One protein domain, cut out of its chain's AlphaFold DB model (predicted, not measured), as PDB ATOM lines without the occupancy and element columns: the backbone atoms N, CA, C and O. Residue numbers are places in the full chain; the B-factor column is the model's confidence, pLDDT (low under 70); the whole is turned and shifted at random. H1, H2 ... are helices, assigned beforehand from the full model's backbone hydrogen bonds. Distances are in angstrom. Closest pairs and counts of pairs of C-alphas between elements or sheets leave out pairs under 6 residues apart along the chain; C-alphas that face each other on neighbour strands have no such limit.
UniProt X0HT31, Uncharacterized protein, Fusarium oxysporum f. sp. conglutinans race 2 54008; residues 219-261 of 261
ATOM      1  N   ILE A 219     -50.346  23.251 -10.851       96.81
ATOM      2  CA  ILE A 219     -51.081  22.130 -11.458       96.81
ATOM      3  C   ILE A 219     -50.517  21.787 -12.843       96.81
ATOM      4  O   ILE A 219     -50.445  20.614 -13.215       96.81
ATOM      5  N   ARG A 220     -50.128  22.791 -13.634       96.12
ATOM      6  CA  ARG A 220     -49.559  22.570 -14.966       96.12
ATOM      7  C   ARG A 220     -48.194  21.883 -14.893       96.12
ATOM      8  O   ARG A 220     -47.965  20.955 -15.668       96.12
ATOM      9  N   ASP A 221     -47.335  22.304 -13.971       96.56
ATOM     10  CA  ASP A 221     -46.026  21.686 -13.742       96.56
ATOM     11  C   ASP A 221     -46.178  20.224 -13.281       96.56
ATOM     12  O   ASP A 221     -45.476  19.326 -13.764       96.56
ATOM     13  N   ASP A 222     -47.155  19.951 -12.409       97.12
ATOM     14  CA  ASP A 222     -47.502  18.593 -11.979       97.12
ATOM     15  C   ASP A 222     -47.980  17.720 -13.149       97.12
ATOM     16  O   ASP A 222     -47.573  16.558 -13.266       97.12
ATOM     17  N   ILE A 223     -48.815  18.267 -14.039       97.12
ATOM     18  CA  ILE A 223     -49.264  17.569 -15.251       97.12
ATOM     19  C   ILE A 223     -48.071  17.236 -16.153       97.12
ATOM     20  O   ILE A 223     -47.945  16.084 -16.561       97.12
ATOM     21  N   GLU A 224     -47.166  18.181 -16.416       96.81
ATOM     22  CA  GLU A 224     -45.982  17.954 -17.264       96.81
ATOM     23  C   GLU A 224     -45.044  16.881 -16.673       96.81
ATOM     24  O   GLU A 224     -44.519  16.005 -17.377       96.81
ATOM     25  N   SER A 225     -44.883  16.884 -15.348       96.81
ATOM     26  CA  SER A 225     -44.149  15.849 -14.613       96.81
ATOM     27  C   SER A 225     -44.803  14.470 -14.756       96.81
ATOM     28  O   SER A 225     -44.124  13.465 -15.011       96.81
ATOM     29  N   LEU A 226     -46.131  14.397 -14.629       96.69
ATOM     30  CA  LEU A 226     -46.887  13.157 -14.808       96.69
ATOM     31  C   LEU A 226     -46.836  12.654 -16.253       96.69
ATOM     32  O   LEU A 226     -46.620  11.458 -16.449       96.69
ATOM     33  N   GLU A 227     -46.963  13.533 -17.246       96.06
ATOM     34  CA  GLU A 227     -46.815  13.203 -18.667       96.06
ATOM     35  C   GLU A 227     -45.442  12.587 -18.941       96.06
ATOM     36  O   GLU A 227     -45.360  11.493 -19.495       96.06
ATOM     37  N   THR A 228     -44.368  13.205 -18.444       94.06
ATOM     38  CA  THR A 228     -43.001  12.676 -18.588       94.06
ATOM     39  C   THR A 228     -42.857  11.275 -17.979       94.06
ATOM     40  O   THR A 228     -42.195  10.397 -18.542       94.06
ATOM     41  N   ARG A 229     -43.485  11.031 -16.820       92.75
ATOM     42  CA  ARG A 229     -43.478   9.712 -16.166       92.75
ATOM     43  C   ARG A 229     -44.280   8.676 -16.950       92.75
ATOM     44  O   ARG A 229     -43.832   7.533 -17.041       92.75
ATOM     45  N   ILE A 230     -45.437   9.052 -17.491       93.31
ATOM     46  CA  ILE A 230     -46.255   8.185 -18.348       93.31
ATOM     47  C   ILE A 230     -45.460   7.812 -19.598       93.31
ATOM     48  O   ILE A 230     -45.304   6.625 -19.872       93.31
ATOM     49  N   ASP A 231     -44.852   8.790 -20.268       90.06
ATOM     50  CA  ASP A 231     -43.993   8.592 -21.437       90.06
ATOM     51  C   ASP A 231     -42.862   7.591 -21.157       90.06
ATOM     52  O   ASP A 231     -42.588   6.694 -21.958       90.06
ATOM     53  N   PHE A 232     -42.205   7.714 -19.999       85.50
ATOM     54  CA  PHE A 232     -41.154   6.786 -19.583       85.50
ATOM     55  C   PHE A 232     -41.684   5.360 -19.394       85.50
ATOM     56  O   PHE A 232     -41.070   4.405 -19.876       85.50
ATOM     57  N   VAL A 233     -42.825   5.204 -18.717       85.56
ATOM     58  CA  VAL A 233     -43.451   3.894 -18.495       85.56
ATOM     59  C   VAL A 233     -43.909   3.282 -19.813       85.56
ATOM     60  O   VAL A 233     -43.649   2.105 -20.047       85.56
ATOM     61  N   GLU A 234     -44.545   4.051 -20.691       84.69
ATOM     62  CA  GLU A 234     -45.002   3.572 -21.994       84.69
ATOM     63  C   GLU A 234     -43.835   3.152 -22.884       84.69
ATOM     64  O   GLU A 234     -43.885   2.078 -23.487       84.69
ATOM     65  N   ARG A 235     -42.746   3.930 -22.924       81.19
ATOM     66  CA  ARG A 235     -41.534   3.550 -23.664       81.19
ATOM     67  C   ARG A 235     -40.863   2.320 -23.067       81.19
ATOM     68  O   ARG A 235     -40.572   1.399 -23.815       81.19
ATOM     69  N   GLY A 236     -40.677   2.250 -21.747       73.25
ATOM     70  CA  GLY A 236     -40.103   1.071 -21.085       73.25
ATOM     71  C   GLY A 236     -40.981  -0.180 -21.214       73.25
ATOM     72  O   GLY A 236     -40.478  -1.300 -21.284       73.25
ATOM     73  N   ASN A 237     -42.299  -0.001 -21.305       71.19
ATOM     74  CA  ASN A 237     -43.244  -1.066 -21.612       71.19
ATOM     75  C   ASN A 237     -43.170  -1.455 -23.100       71.19
ATOM     76  O   ASN A 237     -43.323  -2.621 -23.420       71.19
ATOM     77  N   ASN A 238     -42.900  -0.552 -24.032       71.69
ATOM     78  CA  ASN A 238     -42.774  -0.908 -25.452       71.69
ATOM     79  C   ASN A 238     -41.342  -1.304 -25.863       71.69
ATOM     80  O   ASN A 238     -41.120  -1.711 -27.001       71.69
ATOM     81  N   ASP A 239     -40.381  -1.212 -24.946       80.06
ATOM     82  CA  ASP A 239     -38.991  -1.600 -25.152       80.06
ATOM     83  C   ASP A 239     -38.784  -3.085 -24.813       80.06
ATOM     84  O   ASP A 239     -38.534  -3.489 -23.671       80.06
ATOM     85  N   ASP A 240     -38.903  -3.922 -25.845       79.56
ATOM     86  CA  ASP A 240     -38.666  -5.363 -25.758       79.56
ATOM     87  C   ASP A 240     -37.232  -5.702 -25.313       79.56
ATOM     88  O   ASP A 240     -37.020  -6.740 -24.677       79.56
ATOM     89  N   GLU A 241     -36.243  -4.845 -25.598       78.31
ATOM     90  CA  GLU A 241     -34.854  -5.049 -25.178       78.31
ATOM     91  C   GLU A 241     -34.704  -4.801 -23.672       78.31
ATOM     92  O   GLU A 241     -34.084  -5.600 -22.965       78.31
ATOM     93  N   PHE A 242     -35.345  -3.750 -23.158       76.50
ATOM     94  CA  PHE A 242     -35.419  -3.466 -21.726       76.50
ATOM     95  C   PHE A 242     -36.157  -4.572 -20.961       76.50
ATOM     96  O   PHE A 242     -35.639  -5.091 -19.967       76.50
ATOM     97  N   ARG A 243     -37.318  -5.023 -21.460       80.81
ATOM     98  CA  ARG A 243     -38.043  -6.175 -20.891       80.81
ATOM     99  C   ARG A 243     -37.188  -7.439 -20.880       80.81
ATOM    100  O   ARG A 243     -37.223  -8.199 -19.911       80.81
ATOM    101  N   LYS A 244     -36.438  -7.684 -21.959       83.88
ATOM    102  CA  LYS A 244     -35.553  -8.843 -22.078       83.88
ATOM    103  C   LYS A 244     -34.398  -8.769 -21.080       83.88
ATOM    104  O   LYS A 244     -34.167  -9.771 -20.411       83.88
ATOM    105  N   ARG A 245     -33.760  -7.605 -20.902       83.94
ATOM    106  CA  ARG A 245     -32.719  -7.401 -19.875       83.94
ATOM    107  C   ARG A 245     -33.245  -7.643 -18.466       83.94
ATOM    108  O   ARG A 245     -32.631  -8.407 -17.737       83.94
ATOM    109  N   ILE A 246     -34.405  -7.081 -18.111       84.00
ATOM    110  CA  ILE A 246     -35.031  -7.328 -16.798       84.00
ATOM    111  C   ILE A 246     -35.292  -8.823 -16.601       84.00
ATOM    112  O   ILE A 246     -35.033  -9.375 -15.535       84.00
ATOM    113  N   LYS A 247     -35.813  -9.498 -17.630       87.44
ATOM    114  CA  LYS A 247     -36.086 -10.934 -17.571       87.44
ATOM    115  C   LYS A 247     -34.797 -11.733 -17.367       87.44
ATOM    116  O   LYS A 247     -34.783 -12.611 -16.512       87.44
ATOM    117  N   GLU A 248     -33.749 -11.435 -18.129       90.12
ATOM    118  CA  GLU A 248     -32.430 -12.070 -18.008       90.12
ATOM    119  C   GLU A 248     -31.826 -11.845 -16.617       90.12
ATOM    120  O   GLU A 248     -31.454 -12.815 -15.966       90.12
ATOM    121  N   GLU A 249     -31.853 -10.617 -16.099       88.94
ATOM    122  CA  GLU A 249     -31.331 -10.275 -14.771       88.94
ATOM    123  C   GLU A 249     -32.087 -10.993 -13.638       88.94
ATOM    124  O   GLU A 249     -31.475 -11.536 -12.718       88.94
ATOM    125  N   ILE A 250     -33.419 -11.091 -13.729       90.00
ATOM    126  CA  ILE A 250     -34.229 -11.878 -12.785       90.00
ATOM    127  C   ILE A 250     -33.891 -13.371 -12.885       90.00
ATOM    128  O   ILE A 250     -33.816 -14.052 -11.861       90.00
ATOM    129  N   PHE A 251     -33.707 -13.905 -14.096       92.06
ATOM    130  CA  PHE A 251     -33.310 -15.303 -14.278       92.06
ATOM    131  C   PHE A 251     -31.927 -15.581 -13.695       92.06
ATOM    132  O   PHE A 251     -31.767 -16.605 -13.030       92.06
ATOM    133  N   ASP A 252     -30.968 -14.681 -13.896       90.88
ATOM    134  CA  ASP A 252     -29.618 -14.797 -13.354       90.88
ATOM    135  C   ASP A 252     -29.624 -14.726 -11.824       90.88
ATOM    136  O   ASP A 252     -29.014 -15.575 -11.174       90.88
ATOM    137  N   GLU A 253     -30.386 -13.805 -11.228       87.81
ATOM    138  CA  GLU A 253     -30.557 -13.705  -9.772       87.81
ATOM    139  C   GLU A 253     -31.257 -14.947  -9.190       87.81
ATOM    140  O   GLU A 253     -30.821 -15.504  -8.178       87.81
ATOM    141  N   MET A 254     -32.319 -15.450  -9.831       88.56
ATOM    142  CA  MET A 254     -32.973 -16.694  -9.405       88.56
ATOM    143  C   MET A 254     -32.035 -17.896  -9.536       88.56
ATOM    144  O   MET A 254     -31.980 -18.735  -8.638       88.56
ATOM    145  N   ALA A 255     -31.272 -17.985 -10.626       86.25
ATOM    146  CA  ALA A 255     -30.289 -19.040 -10.827       86.25
ATOM    147  C   ALA A 255     -29.151 -18.954  -9.800       86.25
ATOM    148  O   ALA A 255     -28.703 -19.991  -9.305       86.25
ATOM    149  N   ALA A 256     -28.713 -17.744  -9.443       85.88
ATOM    150  CA  ALA A 256     -27.725 -17.503  -8.399       85.88
ATOM    151  C   ALA A 256     -28.248 -17.936  -7.023       85.88
ATOM    152  O   ALA A 256     -27.542 -18.636  -6.303       85.88
ATOM    153  N   ARG A 257     -29.505 -17.624  -6.682       83.19
ATOM    154  CA  ARG A 257     -30.136 -18.077  -5.428       83.19
ATOM    155  C   ARG A 257     -30.344 -19.586  -5.365       83.19
ATOM    156  O   ARG A 257     -30.180 -20.167  -4.302       83.19
ATOM    157  N   VAL A 258     -30.675 -20.227  -6.485       83.81
ATOM    158  CA  VAL A 258     -30.833 -21.691  -6.559       83.81
ATOM    159  C   VAL A 258     -29.484 -22.416  -6.496       83.81
ATOM    160  O   VAL A 258     -29.415 -23.517  -5.966       83.81
ATOM    161  N   LYS A 259     -28.407 -21.820  -7.021       74.50
ATOM    162  CA  LYS A 259     -27.045 -22.381  -6.940       74.50
ATOM    163  C   LYS A 259     -26.312 -22.045  -5.637       74.50
ATOM    164  O   LYS A 259     -25.342 -22.725  -5.317       74.50
ATOM    165  N   GLY A 260     -26.721 -20.982  -4.947       61.03
ATOM    166  CA  GLY A 260     -26.144 -20.514  -3.684       61.03
ATOM    167  C   GLY A 260     -26.909 -20.944  -2.426       61.03
ATOM    168  O   GLY A 260     -26.532 -20.509  -1.340       61.03
ATOM    169  N   GLY A 261     -27.971 -21.744  -2.573       50.84
ATOM    170  CA  GLY A 261     -28.712 -22.397  -1.487       50.84
ATOM    171  C   GLY A 261     -28.309 -23.851  -1.289       50.84
ATOM    172  O   GLY A 261     -27.918 -24.496  -2.287       50.84
TER     173      GLY A 261
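What this domain is: This is residues 219 to 261 of the 261 residues of an uncharacterized protein of Fusarium oxysporum f. sp. conglutinans race 2 54008 (UniProt X0HT31). Two helices of equal length, H1 and then H2, meet near their ends at a corner and make a wide, open V. Nothing fills the V, and the whole lies nearly flat, spanning 51 by 20 by 7 A. The printed part has 43 residues with two named helices and no named strand; its class is all helix, and it is extended, with a radius of gyration of the C-alphas of 16.5 A.

Where its parts are: H1, residues 219 to 238, measures 28.2 A and begins at C-alpha 219 (-51.081, 22.130, -11.458). H2, residues 240 to 259, measures 27.9 A and ends at C-alpha 259 (-27.045, -22.381, -6.940).

How they stand to each other: H1 and H2 only just touch, only at the corner by their tight link of one residue, Asp 239, with 3 pairs of C-alphas within 8 A. The closest C-alphas, of Gly 236 and Phe 242, are 6.6 A apart. The helices run the same way at a steep tilt of 69 degrees, only just short of about perpendicular. In both, every O i to N i+4 pair is within hydrogen-bond range.

The domain as a whole: The C-alphas farthest apart, of Arg 220 and Gly 261, are 51.4 A apart. The printed part has no cut. Mean pLDDT of the printed part is 85.6; residues 260 to 261 are under 70.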